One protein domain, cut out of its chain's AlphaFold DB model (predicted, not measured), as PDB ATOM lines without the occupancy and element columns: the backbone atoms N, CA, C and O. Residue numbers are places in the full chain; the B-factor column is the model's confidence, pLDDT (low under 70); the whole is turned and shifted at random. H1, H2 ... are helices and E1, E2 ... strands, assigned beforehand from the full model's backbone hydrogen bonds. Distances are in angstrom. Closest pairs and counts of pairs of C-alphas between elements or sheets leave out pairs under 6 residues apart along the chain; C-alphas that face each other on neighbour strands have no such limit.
ATOM      1  N   PRO A  18       7.825 -18.022 -33.277       76.69
ATOM      2  CA  PRO A  18       8.776 -17.251 -32.493       76.69
ATOM      3  C   PRO A  18       9.315 -16.068 -33.311       76.69
ATOM      4  O   PRO A  18       9.517 -16.179 -34.525       76.69
ATOM      5  N   SER A  19       9.541 -14.934 -32.644       81.69
ATOM      6  CA  SER A  19      10.258 -13.790 -33.222       81.69
ATOM      7  C   SER A  19      11.756 -14.075 -33.345       81.69
ATOM      8  O   SER A  19      12.358 -13.707 -34.348       81.69
ATOM      9  N   GLU A  20      12.332 -14.791 -32.375       85.38
ATOM     10  CA  GLU A  20      13.721 -15.258 -32.379       85.38
ATOM     11  C   GLU A  20      13.783 -16.770 -32.163       85.38
ATOM     12  O   GLU A  20      13.080 -17.320 -31.314       85.38
ATOM     13  N   PHE A  21      14.627 -17.448 -32.934       86.44
ATOM     14  CA  PHE A  21      14.819 -18.888 -32.881       86.44
ATOM     15  C   PHE A  21      16.313 -19.212 -32.891       86.44
ATOM     16  O   PHE A  21      16.996 -19.017 -33.896       86.44
ATOM     17  N   LEU A  22      16.832 -19.711 -31.771       84.69
ATOM     18  CA  LEU A  22      18.209 -20.188 -31.682       84.69
ATOM     19  C   LEU A  22      18.271 -21.631 -32.188       84.69
ATOM     20  O   LEU A  22      17.659 -22.521 -31.595       84.69
ATOM     21  N   LEU A  23      19.008 -21.869 -33.274       81.94
ATOM     22  CA  LEU A  23      19.250 -23.223 -33.755       81.94
ATOM     23  C   LEU A  23      20.437 -23.804 -32.976       81.94
ATOM     24  O   LEU A  23      21.559 -23.340 -33.145       81.94
ATOM     25  N   ALA A  24      20.184 -24.795 -32.117       76.19
ATOM     26  CA  ALA A  24      21.199 -25.475 -31.308       76.19
ATOM     27  C   ALA A  24      20.933 -26.987 -31.274       76.19
ATOM     28  O   ALA A  24      19.777 -27.408 -31.229       76.19
ATOM     29  N   THR A  25      21.987 -27.805 -31.249       65.94
ATOM     30  CA  THR A  25      21.897 -29.280 -31.210       65.94
ATOM     31  C   THR A  25      21.253 -29.818 -29.935       65.94
ATOM     32  O   THR A  25      20.619 -30.868 -29.961       65.94
ATOM     33  N   THR A  26      21.352 -29.080 -28.829       60.97
ATOM     34  CA  THR A  26      20.846 -29.477 -27.506       60.97
ATOM     35  C   THR A  26      19.400 -29.053 -27.229       60.97
ATOM     36  O   THR A  26      18.815 -29.527 -26.259       60.97
ATOM     37  N   ASN A  27      18.801 -28.190 -28.065       58.22
ATOM     38  CA  ASN A  27      17.516 -27.527 -27.791       58.22
ATOM     39  C   ASN A  27      16.524 -27.538 -28.975       58.22
ATOM     40  O   ASN A  27      15.621 -26.702 -29.026       58.22
ATOM     41  N   ILE A  28      16.644 -28.475 -29.925       66.88
ATOM     42  CA  ILE A  28      15.645 -28.605 -30.999       66.88
ATOM     43  C   ILE A  28      14.301 -29.023 -30.370       66.88
ATOM     44  O   ILE A  28      14.223 -30.091 -29.758       66.88
ATOM     45  N   PRO A  29      13.224 -28.220 -30.482       64.25
ATOM     46  CA  PRO A  29      11.950 -28.556 -29.861       64.25
ATOM     47  C   PRO A  29      11.392 -29.871 -30.420       64.25
ATOM     48  O   PRO A  29      11.237 -30.015 -31.629       64.25
ATOM     49  N   ASN A  30      10.950 -30.783 -29.548       65.62
ATOM     50  CA  ASN A  30      10.238 -32.011 -29.954       65.62
ATOM     51  C   ASN A  30       8.849 -31.748 -30.583       65.62
ATOM     52  O   ASN A  30       8.115 -32.687 -30.890       65.62
ATOM     53  N   ARG A  31       8.449 -30.477 -30.750       69.69
ATOM     54  CA  ARG A  31       7.182 -30.058 -31.363       69.69
ATOM     55  C   ARG A  31       7.444 -29.324 -32.684       69.69
ATOM     56  O   ARG A  31       8.356 -28.495 -32.732       69.69
ATOM     57  N   PRO A  32       6.627 -29.555 -33.731       73.06
ATOM     58  CA  PRO A  32       6.739 -28.827 -34.993       73.06
ATOM     59  C   PRO A  32       6.688 -27.310 -34.767       73.06
ATOM     60  O   PRO A  32       5.721 -26.799 -34.205       73.06
ATOM     61  N   THR A  33       7.725 -26.595 -35.208       77.69
ATOM     62  CA  THR A  33       7.821 -25.132 -35.089       77.69
ATOM     63  C   THR A  33       7.777 -24.504 -36.478       77.69
ATOM     64  O   THR A  33       8.556 -24.872 -37.355       77.69
ATOM     65  N   LEU A  34       6.855 -23.560 -36.693       83.69
ATOM     66  CA  LEU A  34       6.729 -22.843 -37.962       83.69
ATOM     67  C   LEU A  34       7.630 -21.605 -37.956       83.69
ATOM     68  O   LEU A  34       7.364 -20.642 -37.237       83.69
ATOM     69  N   LEU A  35       8.665 -21.621 -38.795       87.62
ATOM     70  CA  LEU A  35       9.509 -20.457 -39.051       87.62
ATOM     71  C   LEU A  35       8.942 -19.653 -40.222       87.62
ATOM     72  O   LEU A  35       8.497 -20.214 -41.226       87.62
ATOM     73  N   THR A  36       8.947 -18.331 -40.089       88.25
ATOM     74  CA  THR A  36       8.402 -17.416 -41.100       88.25
ATOM     75  C   THR A  36       9.424 -16.351 -41.480       88.25
ATOM     76  O   THR A  36      10.436 -16.185 -40.808       88.25
ATOM     77  N   LYS A  37       9.107 -15.534 -42.491       87.38
ATOM     78  CA  LYS A  37       9.928 -14.382 -42.904       87.38
ATOM     79  C   LYS A  37      10.165 -13.353 -41.787       87.38
ATOM     80  O   LYS A  37      11.057 -12.525 -41.908       87.38
ATOM     81  N   LYS A  38       9.345 -13.371 -40.727       87.31
ATOM     82  CA  LYS A  38       9.483 -12.499 -39.547       87.31
ATOM     83  C   LYS A  38      10.341 -13.113 -38.439       87.31
ATOM     84  O   LYS A  38      10.697 -12.402 -37.509       87.31
ATOM     85  N   THR A  39      10.625 -14.410 -38.516       90.62
ATOM     86  CA  THR A  39      11.417 -15.127 -37.519       90.62
ATOM     87  C   THR A  39      12.897 -14.925 -37.810       90.62
ATOM     88  O   THR A  39      13.339 -15.202 -38.926       90.62
ATOM     89  N   THR A  40      13.649 -14.469 -36.811       92.50
ATOM     90  CA  THR A  40      15.112 -14.383 -36.853       92.50
ATOM     91  C   THR A  40      15.713 -15.681 -36.335       92.50
ATOM     92  O   THR A  40      15.478 -16.056 -35.190       92.50
ATOM     93  N   VAL A  41      16.479 -16.370 -37.175       91.81
ATOM     94  CA  VAL A  41      17.174 -17.615 -36.857       91.81
ATOM     95  C   VAL A  41      18.638 -17.312 -36.562       91.81
ATOM     96  O   VAL A  41      19.357 -16.836 -37.442       91.81
ATOM     97  N   SER A  42      19.075 -17.590 -35.337       91.00
ATOM     98  CA  SER A  42      20.465 -17.411 -34.902       91.00
ATOM     99  C   SER A  42      21.250 -18.710 -35.084       91.00
ATOM    100  O   SER A  42      20.820 -19.763 -34.605       91.00
ATOM    101  N   LEU A  43      22.383 -18.624 -35.782       90.88
ATOM    102  CA  LEU A  43      23.285 -19.732 -36.102       90.88
ATOM    103  C   LEU A  43      24.643 -19.483 -35.438       90.88
ATOM    104  O   LEU A  43      25.438 -18.692 -35.939       90.88
ATOM    105  N   GLU A  44      24.898 -20.140 -34.310       88.81
ATOM    106  CA  GLU A  44      26.102 -19.940 -33.497       88.81
ATOM    107  C   GLU A  44      26.546 -21.273 -32.885       88.81
ATOM    108  O   GLU A  44      25.705 -22.061 -32.452       88.81
ATOM    109  N   ASN A  45      27.856 -21.540 -32.871       87.00
ATOM    110  CA  ASN A  45      28.450 -22.791 -32.380       87.00
ATOM    111  C   ASN A  45      27.823 -24.055 -33.006       87.00
ATOM    112  O   ASN A  45      27.657 -25.085 -32.350       87.00
ATOM    113  N   ILE A  46      27.475 -23.979 -34.294       88.00
ATOM    114  CA  ILE A  46      26.726 -25.023 -34.995       88.00
ATOM    115  C   ILE A  46      27.242 -25.248 -36.414       88.00
ATOM    116  O   ILE A  46      27.771 -24.344 -37.067       88.00
ATOM    117  N   ALA A  47      27.058 -26.468 -36.909       85.62
ATOM    118  CA  ALA A  47      27.249 -26.820 -38.303       85.62
ATOM    119  C   ALA A  47      25.893 -27.146 -38.943       85.62
ATOM    120  O   ALA A  47      25.095 -27.895 -38.377       85.62
ATOM    121  N   VAL A  48      25.618 -26.595 -40.124       87.38
ATOM    122  CA  VAL A  48      24.342 -26.787 -40.833       87.38
ATOM    123  C   VAL A  48      24.600 -27.225 -42.271       87.38
ATOM    124  O   VAL A  48      25.542 -26.762 -42.910       87.38
ATOM    125  N   SER A  49      23.760 -28.116 -42.803       84.69
ATOM    126  CA  SER A  49      23.859 -28.506 -44.212       84.69
ATOM    127  C   SER A  49      23.576 -27.314 -45.134       84.69
ATOM    128  O   SER A  49      22.671 -26.516 -44.870       84.69
ATOM    129  N   GLU A  50      24.285 -27.218 -46.255       80.06
ATOM    130  CA  GLU A  50      24.108 -26.134 -47.238       80.06
ATOM    131  C   GLU A  50      22.653 -25.960 -47.724       80.06
ATOM    132  O   GLU A  50      22.183 -24.840 -47.947       80.06
ATOM    133  N   ALA A  51      21.915 -27.070 -47.848       81.38
ATOM    134  CA  ALA A  51      20.536 -27.081 -48.318       81.38
ATOM    135  C   ALA A  51      19.604 -26.439 -47.283       81.38
ATOM    136  O   ALA A  51      18.758 -25.614 -47.632       81.38
ATOM    137  N   LEU A  52      19.794 -26.767 -46.000       86.56
ATOM    138  CA  LEU A  52      19.039 -26.145 -44.916       86.56
ATOM    139  C   LEU A  52      19.376 -24.654 -44.811       86.56
ATOM    140  O   LEU A  52      18.465 -23.833 -44.720       86.56
ATOM    141  N   PHE A  53      20.656 -24.290 -44.902       88.25
ATOM    142  CA  PHE A  53      21.075 -22.890 -44.861       88.25
ATOM    143  C   PHE A  53      20.445 -22.057 -45.990       88.25
ATOM    144  O   PHE A  53      19.883 -20.994 -45.731       88.25
ATOM    145  N   SER A  54      20.410 -22.583 -47.217       84.00
ATOM    146  CA  SER A  54      19.764 -21.925 -48.366       84.00
ATOM    147  C   SER A  54      18.257 -21.700 -48.154       84.00
ATOM    148  O   SER A  54      17.702 -20.653 -48.511       84.00
ATOM    149  N   VAL A  55      17.568 -22.661 -47.530       86.56
ATOM    150  CA  VAL A  55      16.145 -22.520 -47.177       86.56
ATOM    151  C   VAL A  55      15.944 -21.461 -46.089       86.56
ATOM    152  O   VAL A  55      15.003 -20.670 -46.180       86.56
ATOM    153  N   LEU A  56      16.823 -21.402 -45.085       89.69
ATOM    154  CA  LEU A  56      16.755 -20.389 -44.028       89.69
ATOM    155  C   LEU A  56      16.956 -18.980 -44.591       89.69
ATOM    156  O   LEU A  56      16.146 -18.095 -44.312       89.69
ATOM    157  N   LEU A  57      17.951 -18.791 -45.456       89.06
ATOM    158  CA  LEU A  57      18.215 -17.505 -46.099       89.06
ATOM    159  C   LEU A  57      17.039 -17.024 -46.960       89.06
ATOM    160  O   LEU A  57      16.758 -15.831 -47.005       89.06
ATOM    161  N   SER A  58      16.322 -17.930 -47.628       86.25
ATOM    162  CA  SER A  58      15.200 -17.559 -48.505       86.25
ATOM    163  C   SER A  58      13.869 -17.355 -47.772       86.25
ATOM    164  O   SER A  58      12.975 -16.683 -48.297       86.25
ATOM    165  N   LYS A  59      13.691 -17.932 -46.573       89.50
ATOM    166  CA  LYS A  59      12.382 -17.979 -45.889       89.50
ATOM    167  C   LYS A  59      12.332 -17.342 -44.504       89.50
ATOM    168  O   LYS A  59      11.224 -17.134 -44.011       89.50
ATOM    169  N   THR A  60      13.468 -17.024 -43.894       91.31
ATOM    170  CA  THR A  60      13.572 -16.450 -42.538       91.31
ATOM    171  C   THR A  60      14.567 -15.293 -42.514       91.31
ATOM    172  O   THR A  60      15.285 -15.107 -43.489       91.31
ATOM    173  N   LYS A  61      14.624 -14.509 -41.432       92.44
ATOM    174  CA  LYS A  61      15.780 -13.637 -41.169       92.44
ATOM    175  C   LYS A  61      16.893 -14.477 -40.555       92.44
ATOM    176  O   LYS A  61      16.596 -15.315 -39.710       92.44
ATOM    177  N   VAL A  62      18.144 -14.277 -40.949       92.62
ATOM    178  CA  VAL A  62      19.271 -15.096 -40.470       92.62
ATOM    179  C   VAL A  62      20.311 -14.217 -39.787       92.62
ATOM    180  O   VAL A  62      20.702 -13.188 -40.325       92.62
ATOM    181  N   ARG A  63      20.777 -14.639 -38.608       92.31
ATOM    182  CA  ARG A  63      21.899 -14.031 -37.888       92.31
ATOM    183  C   ARG A  63      23.000 -15.072 -37.707       92.31
ATOM    184  O   ARG A  63      22.787 -16.081 -37.041       92.31
ATOM    185  N   VAL A  64      24.167 -14.819 -38.293       89.88
ATOM    186  CA  VAL A  64      25.357 -15.669 -38.136       89.88
ATOM    187  C   VAL A  64      26.178 -15.161 -36.949       89.88
ATOM    188  O   VAL A  64      26.521 -13.980 -36.900       89.88
ATOM    189  N   GLY A  65      26.427 -16.037 -35.977       86.31
ATOM    190  CA  GLY A  65      27.265 -15.804 -34.800       86.31
ATOM    191  C   GLY A  65      28.630 -16.490 -34.911       86.31
ATOM    192  O   GLY A  65      29.058 -16.889 -35.995       86.31
ATOM    193  N   GLU A  66      29.326 -16.632 -33.785       86.50
ATOM    194  CA  GLU A  66      30.637 -17.286 -33.734       86.50
ATOM    195  C   GLU A  66      30.558 -18.785 -34.071       86.50
ATOM    196  O   GLU A  66      29.546 -19.454 -33.849       86.50
ATOM    197  N   ASN A  67      31.652 -19.333 -34.612       84.88
ATOM    198  CA  ASN A  67      31.822 -20.769 -34.874       84.88
ATOM    199  C   ASN A  67      30.704 -21.413 -35.720       84.88
ATOM    200  O   ASN A  67      30.379 -22.592 -35.557       84.88
ATOM    201  N   PHE A  68      30.121 -20.667 -36.658       88.06
ATOM    202  CA  PHE A  68      29.189 -21.228 -37.631       88.06
ATOM    203  C   PHE A  68      29.933 -21.913 -38.786       88.06
ATOM    204  O   PHE A  68      30.952 -21.417 -39.275       88.06
ATOM    205  N   SER A  69      29.434 -23.066 -39.235       85.50
ATOM    206  CA  SER A  69      30.012 -23.777 -40.380       85.50
ATOM    207  C   SER A  69      28.984 -24.476 -41.264       85.50
ATOM    208  O   SER A  69      27.884 -24.816 -40.824       85.50
ATOM    209  N   LEU A  70      29.365 -24.711 -42.518       83.38
ATOM    210  CA  LEU A  70      28.572 -25.455 -43.493       83.38
ATOM    211  C   LEU A  70      29.179 -26.834 -43.769       83.38
ATOM    212  O   LEU A  70      30.401 -26.997 -43.782       83.38
ATOM    213  N   PHE A  71      28.311 -27.813 -44.034       78.25
ATOM    214  CA  PHE A  71      28.687 -29.133 -44.554       78.25
ATOM    215  C   PHE A  71      27.762 -29.575 -45.703       78.25
ATOM    216  O   PHE A  71      26.668 -29.029 -45.880       78.25
ATOM    217  N   GLY A  72      28.208 -30.544 -46.507       75.31
ATOM    218  CA  GLY A  72      27.444 -31.042 -47.657       75.31
ATOM    219  C   GLY A  72      26.138 -31.732 -47.258       75.31
ATOM    220  O   GLY A  72      26.068 -32.418 -46.238       75.31
ATOM    221  N   HIS A  73      25.086 -31.567 -48.061       75.31
ATOM    222  CA  HIS A  73      23.803 -32.218 -47.793       75.31
ATOM    223  C   HIS A  73      23.811 -33.696 -48.221       75.31
ATOM    224  O   HIS A  73      24.207 -34.030 -49.336       75.31
ATOM    225  N   SER A  74      23.304 -34.576 -47.355       72.62
ATOM    226  CA  SER A  74      23.059 -35.992 -47.642       72.62
ATOM    227  C   SER A  74      21.613 -36.332 -47.294       72.62
ATOM    228  O   SER A  74      21.133 -35.969 -46.224       72.62
ATOM    229  N   ASN A  75      20.922 -37.062 -48.176       70.50
ATOM    230  CA  ASN A  75      19.510 -37.432 -47.991       70.50
ATOM    231  C   ASN A  75      19.268 -38.368 -46.789       70.50
ATOM    232  O   ASN A  75      18.117 -38.626 -46.443       70.50
ATOM    233  N   VAL A  76      20.332 -38.922 -46.204       71.31
ATOM    234  CA  VAL A  76      20.281 -39.909 -45.115       71.31
ATOM    235  C   VAL A  76      20.872 -39.398 -43.798       71.31
ATOM    236  O   VAL A  76      20.785 -40.107 -42.802       71.31
ATOM    237  N   GLU A  77      21.453 -38.195 -43.769       76.31
ATOM    238  CA  GLU A  77      22.082 -37.631 -42.566       76.31
ATOM    239  C   GLU A  77      21.309 -36.433 -42.005       76.31
ATOM    240  O   GLU A  77      20.586 -35.731 -42.717       76.31
ATOM    241  N   ASP A  78      21.519 -36.160 -40.716       81.31
ATOM    242  CA  ASP A  78      20.992 -34.964 -40.071       81.31
ATOM    243  C   ASP A  78      21.576 -33.688 -40.690       81.31
ATOM    244  O   ASP A  78      22.775 -33.566 -40.950       81.31
ATOM    245  N   CYS A  79      20.709 -32.695 -40.886       83.81
ATOM    246  CA  CYS A  79      21.058 -31.399 -41.474       83.81
ATOM    247  C   CYS A  79      21.703 -30.421 -40.478       83.81
ATOM    248  O   CYS A  79      22.008 -29.290 -40.858       83.81
ATOM    249  N   ILE A  80      21.867 -30.830 -39.217       86.31
ATOM    250  CA  ILE A  80      22.355 -30.017 -38.103       86.31
ATOM    251  C   ILE A  80      23.344 -30.867 -37.299       86.31
ATOM    252  O   ILE A  80      23.016 -31.990 -36.926       86.31
ATOM    253  N   LYS A  81      24.541 -30.344 -37.037       80.38
ATOM    254  CA  LYS A  81      25.613 -31.016 -36.284       80.38
ATOM    255  C   LYS A  81      26.273 -30.033 -35.315       80.38
ATOM    256  O   LYS A  81      26.189 -28.819 -35.504       80.38
ATOM    257  N   GLU A  82      26.928 -30.552 -34.278       77.12
ATOM    258  CA  GLU A  82      27.741 -29.722 -33.383       77.12
ATOM    259  C   GLU A  82      28.956 -29.169 -34.124       77.12
ATOM    260  O   GLU A  82      29.499 -29.803 -35.036       77.12
ATOM    261  N   HIS A  83      29.391 -27.973 -33.730       69.00
ATOM    262  CA  HIS A  83      30.648 -27.429 -34.222       69.00
ATOM    263  C   HIS A  83      31.818 -28.359 -33.849       69.00
ATOM    264  O   HIS A  83      31.908 -28.828 -32.720       69.00
ATOM    265  N   GLY A  84      32.727 -28.621 -34.794       60.72
ATOM    266  CA  GLY A  84      33.938 -29.422 -34.553       60.72
ATOM    267  C   GLY A  84      33.801 -30.942 -34.734       60.72
ATOM    268  O   GLY A  84      34.809 -31.638 -34.653       60.72
ATOM    269  N   VAL A  85      32.609 -31.473 -35.037       58.97
ATOM    270  CA  VAL A  85      32.433 -32.899 -35.380       58.97
ATOM    271  C   VAL A  85      33.023 -33.193 -36.768       58.97
ATOM    272  O   VAL A  85      32.835 -32.420 -37.708       58.97
ATOM    273  N   GLU A  86      33.748 -34.314 -36.885       50.75
ATOM    274  CA  GLU A  86      34.511 -34.756 -38.063       50.75
ATOM    275  C   GLU A  86      33.721 -34.576 -39.385       50.75
ATOM    276  O   GLU A  86      32.672 -35.189 -39.613       50.75
ATOM    277  N   ARG A  87      34.216 -33.675 -40.246       56.97
ATOM    278  CA  ARG A  87      33.542 -33.156 -41.452       56.97
ATOM    279  C   ARG A  87      33.563 -34.193 -42.582       56.97
ATOM    280  O   ARG A  87      34.528 -34.248 -43.334       56.97
ATOM    281  N   LYS A  88      32.529 -35.036 -42.705       50.25
ATOM    282  CA  LYS A  88      32.539 -36.150 -43.682       50.25
ATOM    283  C   LYS A  88      32.013 -35.841 -45.093       50.25
ATOM    284  O   LYS A  88      32.601 -36.381 -46.024       50.25
ATOM    285  N   PRO A  89      31.009 -34.971 -45.319       56.12
ATOM    286  CA  PRO A  89      30.710 -34.530 -46.677       56.12
ATOM    287  C   PRO A  89      31.187 -33.087 -46.911       56.12
ATOM    288  O   PRO A  89      30.781 -32.177 -46.175       56.12
ATOM    289  N   PRO A  90      32.021 -32.849 -47.937       59.62
ATOM    290  CA  PRO A  90      32.368 -31.495 -48.329       59.62
ATOM    291  C   PRO A  90      31.141 -30.701 -48.772       59.62
ATOM    292  O   PRO A  90      30.170 -31.263 -49.280       59.62
ATOM    293  N   VAL A  91      31.195 -29.385 -48.588       61.44
ATOM    294  CA  VAL A  91      30.150 -28.469 -49.053       61.44
ATOM    295  C   VAL A  91      30.151 -28.443 -50.586       61.44
ATOM    296  O   VAL A  91      31.180 -28.158 -51.197       61.44
ATOM    297  N   LEU A  92      29.004 -28.735 -51.201       55.19
ATOM    298  CA  LEU A  92      28.768 -28.684 -52.643       55.19
ATOM    299  C   LEU A  92      27.755 -27.576 -52.913       55.19
ATOM    300  O   LEU A  92      26.617 -27.860 -53.290       55.19
ATOM    301  N   LEU A  93      28.150 -26.314 -52.708       57.69
ATOM    302  CA  LEU A  93      27.274 -25.157 -52.918       57.69
ATOM    303  C   LEU A  93      26.967 -25.014 -54.410       57.69
ATOM    304  O   LEU A  93      27.547 -24.187 -55.099       57.69
ATOM    305  N   LYS A  94      26.073 -25.866 -54.917       56.16
ATOM    306  CA  LYS A  94      25.593 -25.870 -56.294       56.16
ATOM    307  C   LYS A  94      24.968 -24.514 -56.584       56.16
ATOM    308  O   LYS A  94      24.338 -23.930 -55.701       56.16
ATOM    309  N   LYS A  95      25.089 -24.064 -57.841       55.75
ATOM    310  CA  LYS A  95      24.420 -22.868 -58.375       55.75
ATOM    311  C   LYS A  95      23.008 -22.780 -57.795       55.75
ATOM    312  O   LYS A  95      22.168 -23.650 -58.042       55.75
ATOM    313  N   ILE A  96      22.788 -21.769 -56.956       60.72
ATOM    314  CA  ILE A  96      21.505 -21.563 -56.294       60.72
ATOM    315  C   ILE A  96      20.487 -21.348 -57.404       60.72
ATOM    316  O   ILE A  96      20.691 -20.507 -58.277       60.72
ATOM    317  N   GLN A  97      19.405 -22.124 -57.403       57.41
ATOM    318  CA  GLN A  97      18.338 -21.919 -58.376       57.41
ATOM    319  C   GLN A  97      17.814 -20.486 -58.239       57.41
ATOM    320  O   GLN A  97      17.538 -20.048 -57.122       57.41
ATOM    321  N   ASN A  98      17.645 -19.771 -59.357       57.78
ATOM    322  CA  ASN A  98      17.192 -18.372 -59.361       57.78
ATOM    323  C   ASN A  98      15.908 -18.151 -58.536       57.78
ATOM    324  O   ASN A  98      15.732 -17.094 -57.941       57.78
ATOM    325  N   GLU A  99      15.047 -19.168 -58.424       56.34
ATOM    326  CA  GLU A  99      13.828 -19.150 -57.601       56.34
ATOM    327  C   GLU A  99      14.077 -18.947 -56.089       56.34
ATOM    328  O   GLU A  99      13.181 -18.497 -55.372       56.34
ATOM    329  N   LEU A 100      15.276 -19.259 -55.582       60.72
ATOM    330  CA  LEU A 100      15.655 -19.097 -54.171       60.72
ATOM    331  C   LEU A 100      16.246 -17.708 -53.858       60.72
ATOM    332  O   LEU A 100      16.257 -17.308 -52.688       60.72
ATOM    333  N   ILE A 101      16.689 -16.951 -54.871       72.50
ATOM    334  CA  ILE A 101      17.274 -15.608 -54.713       72.50
ATOM    335  C   ILE A 101      16.143 -14.578 -54.573       72.50
ATOM    336  O   ILE A 101      15.723 -13.913 -55.515       72.50
ATOM    337  N   THR A 102      15.610 -14.464 -53.360       80.19
ATOM    338  CA  THR A 102      14.584 -13.471 -52.997       80.19
ATOM    339  C   THR A 102      15.219 -12.181 -52.447       80.19
ATOM    340  O   THR A 102      16.367 -12.208 -52.011       80.19
ATOM    341  N   PRO A 103      14.494 -11.046 -52.364       84.62
ATOM    342  CA  PRO A 103      15.013  -9.848 -51.691       84.62
ATOM    343  C   PRO A 103      15.455 -10.105 -50.242       84.62
ATOM    344  O   PRO A 103      16.476  -9.584 -49.812       84.62
ATOM    345  N   LEU A 104      14.727 -10.972 -49.522       87.06
ATOM    346  CA  LEU A 104      15.088 -11.411 -48.169       87.06
ATOM    347  C   LEU A 104      16.385 -12.233 -48.161       87.06
ATOM    348  O   LEU A 104      17.197 -12.083 -47.258       87.06
ATOM    349  N   PHE A 105      16.593 -13.073 -49.179       86.88
ATOM    350  CA  PHE A 105      17.839 -13.817 -49.343       86.88
ATOM    351  C   PHE A 105      19.032 -12.862 -49.460       86.88
ATOM    352  O   PHE A 105      19.989 -12.996 -48.705       86.88
ATOM    353  N   LEU A 106      18.951 -11.862 -50.342       84.12
ATOM    354  CA  LEU A 106      20.017 -10.869 -50.522       84.12
ATOM    355  C   LEU A 106      20.233 -10.002 -49.269       84.12
ATOM    356  O   LEU A 106      21.379  -9.741 -48.916       84.12
ATOM    357  N   GLU A 107      19.160  -9.599 -48.574       87.31
ATOM    358  CA  GLU A 107      19.237  -8.893 -47.281       87.31
ATOM    359  C   GLU A 107      20.006  -9.726 -46.248       87.31
ATOM    360  O   GLU A 107      20.938  -9.227 -45.614       87.31
ATOM    361  N   ASN A 108      19.663 -11.010 -46.121       91.31
ATOM    362  CA  ASN A 108      20.343 -11.912 -45.204       91.31
ATOM    363  C   ASN A 108      21.823 -12.068 -45.565       91.31
ATOM    364  O   ASN A 108      22.661 -11.893 -44.688       91.31
ATOM    365  N   ILE A 109      22.162 -12.334 -46.832       87.62
ATOM    366  CA  ILE A 109      23.563 -12.433 -47.281       87.62
ATOM    367  C   ILE A 109      24.345 -11.158 -46.965       87.62
ATOM    368  O   ILE A 109      25.435 -11.237 -46.401       87.62
ATOM    369  N   GLY A 110      23.782  -9.989 -47.278       84.75
ATOM    370  CA  GLY A 110      24.427  -8.702 -47.020       84.75
ATOM    371  C   GLY A 110      24.673  -8.433 -45.532       84.75
ATOM    372  O   GLY A 110      25.615  -7.728 -45.186       84.75
ATOM    373  N   SER A 111      23.865  -9.025 -44.645       88.31
ATOM    374  CA  SER A 111      24.032  -8.909 -43.189       88.31
ATOM    375  C   SER A 111      25.090  -9.846 -42.594       88.31
ATOM    376  O   SER A 111      25.497  -9.659 -41.446       88.31
ATOM    377  N   ILE A 112      25.546 -10.850 -43.351       90.25
ATOM    378  CA  ILE A 112      26.554 -11.806 -42.887       90.25
ATOM    379  C   ILE A 112      27.945 -11.152 -42.953       90.25
ATOM    380  O   ILE A 112      28.328 -10.647 -44.018       90.25
ATOM    381  N   PRO A 113      28.733 -11.180 -41.861       86.50
ATOM    382  CA  PRO A 113      30.098 -10.663 -41.876       86.50
ATOM    383  C   PRO A 113      31.015 -11.471 -42.817       86.50
ATOM    384  O   PRO A 113      30.853 -12.693 -42.916       86.50
ATOM    385  N   PRO A 114      32.001 -10.841 -43.481       84.81
ATOM    386  CA  PRO A 114      33.025 -11.561 -44.237       84.81
ATOM    387  C   PRO A 114      33.767 -12.595 -43.376       84.81
ATOM    388  O   PRO A 114      33.917 -12.398 -42.169       84.81
ATOM    389  N   ASN A 115      34.239 -13.692 -43.977       81.81
ATOM    390  CA  ASN A 115      35.013 -14.751 -43.299       81.81
ATOM    391  C   ASN A 115      34.358 -15.366 -42.032       81.81
ATOM    392  O   ASN A 115      35.050 -15.945 -41.181       81.81
ATOM    393  N   SER A 116      33.032 -15.261 -41.885       87.38
ATOM    394  CA  SER A 116      32.295 -15.723 -40.695       87.38
ATOM    395  C   SER A 116      31.803 -17.167 -40.788       87.38
ATOM    396  O   SER A 116      31.551 -17.795 -39.760       87.38
ATOM    397  N   ILE A 117      31.700 -17.721 -41.999       86.25
ATOM    398  CA  ILE A 117      31.175 -19.068 -42.233       86.25
ATOM    399  C   ILE A 117      32.332 -20.025 -42.521       86.25
ATOM    400  O   ILE A 117      32.932 -19.969 -43.588       86.25
ATOM    401  N   GLY A 118      32.634 -20.948 -41.612       81.50
ATOM    402  CA  GLY A 118      33.633 -21.986 -41.881       81.50
ATOM    403  C   GLY A 118      33.112 -23.047 -42.855       81.50
ATOM    404  O   GLY A 118      32.024 -23.585 -42.659       81.50
ATOM    405  N   CYS A 119      33.889 -23.423 -43.869       77.50
ATOM    406  CA  CYS A 119      33.552 -24.566 -44.722       77.50
ATOM    407  C   CYS A 119      34.796 -25.345 -45.159       77.50
ATOM    408  O   CYS A 119      35.884 -24.785 -45.281       77.50
ATOM    409  N   ALA A 120      34.618 -26.642 -45.415       70.12
ATOM    410  CA  ALA A 120      35.581 -27.465 -46.139       70.12
ATOM    411  C   ALA A 120      34.994 -27.780 -47.518       70.12
ATOM    412  O   ALA A 120      33.884 -28.321 -47.617       70.12
ATOM    413  N   LEU A 121      35.720 -27.394 -48.562       67.62
ATOM    414  CA  LEU A 121      35.339 -27.662 -49.944       67.62
ATOM    415  C   LEU A 121      35.848 -29.037 -50.372       67.62
ATOM    416  O   LEU A 121      36.849 -29.534 -49.862       67.62
ATOM    417  N   GLY A 122      35.097 -29.675 -51.262       60.28
ATOM    418  CA  GLY A 122      35.332 -31.057 -51.656       60.28
ATOM    419  C   GLY A 122      36.235 -31.218 -52.849       60.28
ATOM    420  O   GLY A 122      36.437 -30.298 -53.636       60.28
ATOM    421  N   SER A 123      36.655 -32.462 -53.039       56.66
ATOM    422  CA  SER A 123      37.403 -32.947 -54.189       56.66
ATOM    423  C   SER A 123      36.540 -33.076 -55.455       56.66
ATOM    424  O   SER A 123      36.670 -34.029 -56.209       56.66
ATOM    425  N   SER A 124      35.614 -32.154 -55.709       57.81
ATOM    426  CA  SER A 124      34.815 -32.122 -56.941       57.81
ATOM    427  C   SER A 124      34.663 -30.689 -57.425       57.81
ATOM    428  O   SER A 124      34.522 -29.790 -56.599       57.81
ATOM    429  N   SER A 125      34.641 -30.474 -58.742       54.28
ATOM    430  CA  SER A 125      34.440 -29.152 -59.345       54.28
ATOM    431  C   SER A 125      33.128 -28.529 -58.857       54.28
ATOM    432  O   SER A 125      32.043 -29.065 -59.105       54.28
ATOM    433  N   CYS A 126      33.217 -27.409 -58.140       59.16
ATOM    434  CA  CYS A 126      32.057 -26.736 -57.557       59.16
ATOM    435  C   CYS A 126      31.743 -25.446 -58.324       59.16
ATOM    436  O   CYS A 126      32.606 -24.583 -58.476       59.16
ATOM    437  N   TRP A 127      30.489 -25.309 -58.768       60.81
ATOM    438  CA  TRP A 127      29.947 -24.059 -59.306       60.81
ATOM    439  C   TRP A 127      29.458 -23.192 -58.157       60.81
ATOM    440  O   TRP A 127      28.341 -23.383 -57.677       60.81
ATOM    441  N   PHE A 128      30.304 -22.275 -57.712       67.62
ATOM    442  CA  PHE A 128      30.041 -21.433 -56.563       67.62
ATOM    443  C   PHE A 128      29.257 -20.179 -56.943       67.62
ATOM    444  O   PHE A 128      29.559 -19.510 -57.932       67.62
ATOM    445  N   SER A 129      28.282 -19.807 -56.110       73.62
ATOM    446  CA  SER A 129      27.711 -18.464 -56.193       73.62
ATOM    447  C   SER A 129      28.699 -17.450 -55.624       73.62
ATOM    448  O   SER A 129      29.153 -17.588 -54.485       73.62
ATOM    449  N   VAL A 130      28.973 -16.399 -56.398       78.75
ATOM    450  CA  VAL A 130      29.851 -15.292 -56.000       78.75
ATOM    451  C   VAL A 130      29.371 -14.614 -54.707       78.75
ATOM    452  O   VAL A 130      30.191 -14.204 -53.893       78.75
ATOM    453  N   LEU A 131      28.059 -14.594 -54.448       78.88
ATOM    454  CA  LEU A 131      27.440 -13.987 -53.258       78.88
ATOM    455  C   LEU A 131      27.947 -14.535 -51.916       78.88
ATOM    456  O   LEU A 131      27.922 -13.826 -50.912       78.88
ATOM    457  N   PHE A 132      28.372 -15.799 -51.875       79.50
ATOM    458  CA  PHE A 132      28.889 -16.408 -50.650       79.50
ATOM    459  C   PHE A 132      30.399 -16.282 -50.507       79.50
ATOM    460  O   PHE A 132      30.909 -16.499 -49.410       79.50
ATOM    461  N   LEU A 133      31.112 -15.946 -51.583       82.06
ATOM    462  CA  LEU A 133      32.563 -16.064 -51.626       82.06
ATOM    463  C   LEU A 133      33.240 -15.213 -50.541       82.06
ATOM    464  O   LEU A 133      34.085 -15.729 -49.821       82.06
ATOM    465  N   SER A 134      32.804 -13.962 -50.339       83.00
ATOM    466  CA  SER A 134      33.348 -13.089 -49.282       83.00
ATOM    467  C   SER A 134      32.996 -13.546 -47.860       83.00
ATOM    468  O   SER A 134      33.641 -13.141 -46.892       83.00
ATOM    469  N   LYS A 135      31.953 -14.369 -47.698       85.94
ATOM    470  CA  LYS A 135      31.414 -14.779 -46.389       85.94
ATOM    471  C   LYS A 135      32.089 -16.032 -45.844       85.94
ATOM    472  O   LYS A 135      31.997 -16.305 -44.645       85.94
ATOM    473  N   LEU A 136      32.731 -16.800 -46.717       81.75
ATOM    474  CA  LEU A 136      33.269 -18.112 -46.399       81.75
ATOM    475  C   LEU A 136      34.725 -18.033 -45.963       81.75
ATOM    476  O   LEU A 136      35.543 -17.351 -46.563       81.75
ATOM    477  N   ARG A 137      35.044 -18.812 -44.934       81.62
ATOM    478  CA  ARG A 137      36.399 -19.113 -44.492       81.62
ATOM    479  C   ARG A 137      36.722 -20.546 -44.906       81.62
ATOM    480  O   ARG A 137      36.322 -21.499 -44.228       81.62
ATOM    481  N   ILE A 138      37.407 -20.676 -46.039       75.56
ATOM    482  CA  ILE A 138      37.874 -21.951 -46.594       75.56
ATOM    483  C   ILE A 138      39.141 -22.364 -45.830       75.56
ATOM    484  O   ILE A 138      40.058 -21.564 -45.675       75.56
ATOM    485  N   GLY A 139      39.170 -23.585 -45.290       66.12
ATOM    486  CA  GLY A 139      40.343 -24.088 -44.564       66.12
ATOM    487  C   GLY A 139      41.518 -24.399 -45.496       66.12
ATOM    488  O   GLY A 139      41.288 -24.850 -46.617       66.12
ATOM    489  N   GLU A 140      42.751 -24.218 -45.016       60.47
ATOM    490  CA  GLU A 140      43.996 -24.471 -45.769       60.47
ATOM    491  C   GLU A 140      44.117 -25.928 -46.260       60.47
ATOM    492  O   GLU A 140      44.596 -26.166 -47.363       60.47
ATOM    493  N   ASP A 141      43.564 -26.893 -45.512       58.56
ATOM    494  CA  ASP A 141      43.540 -28.323 -45.871       58.56
ATOM    495  C   ASP A 141      42.452 -28.697 -46.907       58.56
ATOM    496  O   ASP A 141      42.153 -29.878 -47.118       58.56
ATOM    497  N   SER A 142      41.787 -27.714 -47.525       61.56
ATOM    498  CA  SER A 142      40.730 -27.982 -48.510       61.56
ATOM    499  C   SER A 142      41.339 -28.491 -49.819       61.56
ATOM    500  O   SER A 142      41.915 -27.726 -50.589       61.56
ATOM    501  N   ASN A 143      41.170 -29.785 -50.094       60.19
ATOM    502  CA  ASN A 143      41.616 -30.415 -51.334       60.19
ATOM    503  C   ASN A 143      40.592 -30.175 -52.462       60.19
ATOM    504  O   ASN A 143      39.715 -31.006 -52.714       60.19
ATOM    505  N   ILE A 144      40.650 -28.989 -53.073       66.06
ATOM    506  CA  ILE A 144      39.706 -28.537 -54.102       66.06
ATOM    507  C   ILE A 144      40.211 -28.972 -55.479       66.06
ATOM    508  O   ILE A 144      41.259 -28.521 -55.923       66.06
TER     509      ILE A 144
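This is residues 18 to 144 of the 742 residues of an uncharacterized protein of Amphiamblys sp. WSBS2006 (UniProt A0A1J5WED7). Two small sheets meet at a corner: E1, E2 and E4 make one, E6, E3, E5, E7 and E9 make the other, and the chain turns from the first into the second twice, from E2 to E3 and from E4 to E5. H1 sits in the angle between the two sheets, H2 packs on H1 and on E4, and short H3 with E8 lies farther along, past loops that make up much of the model. The printed part has 127 residues with three named helices and nine named strands, in the order E1, E2, E3, H1, E4, E5, E6, H2, E7, E8, H3, E9; the sheet E1, E2, E4 is all parallel, and the sheet E6, E3, E5, E7, E9 is mixed. The class is mixed, helices and strands, though under half of the residues are in named elements. The whole is compact, with a radius of gyration of the C-alphas of 14.0 A and spans of 40 by 31 by 27 A.

Find C-alpha 20 at (13.721, -15.258, -32.379); from there E1 runs to residue 23, 9.8 A on. After a long loop you reach E2, residues 40 to 43, 9.8 A, then E3, residues 46 to 49, 10.3 A. H1 follows at once, residues 50 to 59, and runs 14.3 A from C-alpha 50 at (24.108, -26.134, -47.238). Next come E4, residues 61 to 64, 10.2 A; E5, residues 68 to 71, 10.5 A; and E6, residues 80 to 82, 7.2 A. Go on to H2, residues 103 to 111, 12.4 A, then to E7, residues 117 to 119, 6.5 A, and E8, residues 126 to 128, 5.8 A. H3, residues 130 to 133, is 5.2 A long, and E9, residues 136 to 138, runs 6.0 A and ends at C-alpha 138, (37.874, -21.951, -46.594).

Begin with E1 and E2, parallel at 25 degrees, where N 21 and O 40 are 2.8 A apart. E2 and E4 are parallel at 24 degrees, with N 41 and O 61 at 2.7 A. In the other sheet, E6 is an edge strand, antiparallel to E3 at 148 degrees, with N 81 and O 47 at 2.8 A. E3 and E5 are parallel, with N 48 and O 69 at 3.0 A; E5 and E7 are parallel, with N 70 and O 118 at 2.9 A; E7 and E9 are parallel, with N 137 and O 117 at 2.8 A. H1 is on this sheet and stands up from it at 62 degrees; its closest C-alphas to E5 are those of Glu 50 and Leu 70, 5.9 A apart. With residues 53 to 57, H1 only grazes the sheet E1, E2, E4. H2 only grazes that sheet too, and its closest C-alphas to E4 are those of Asn 108 and Val 62, 5.8 A apart. H1 and H2 touch at a steep tilt of 65 degrees, opposite ways, closest at the C-alphas of Ser 58 and Phe 105, 4.7 A. H2 and H3 are close but not clearly touching, with the C-alphas of Ile 109 and Leu 131 at 7.3 A. E8 pairs with no named strand and is apart from E7 and E9. In H1 and H2 every O i to N i+4 pair is within hydrogen-bond range; H3 is too short for such a pair.

The two C-alphas farthest apart are those of Pro 18 and Asn 143, 40.1 A. The printed part has no cut. The links from E1 to E2, with 16 residues, and from E6 to H2, with 20 residues, are long. The mean pLDDT of the printed part is 76.6, and you will find values under 70 at residues 25 to 31, 83 to 100, 121 to 128 and 139 to 144.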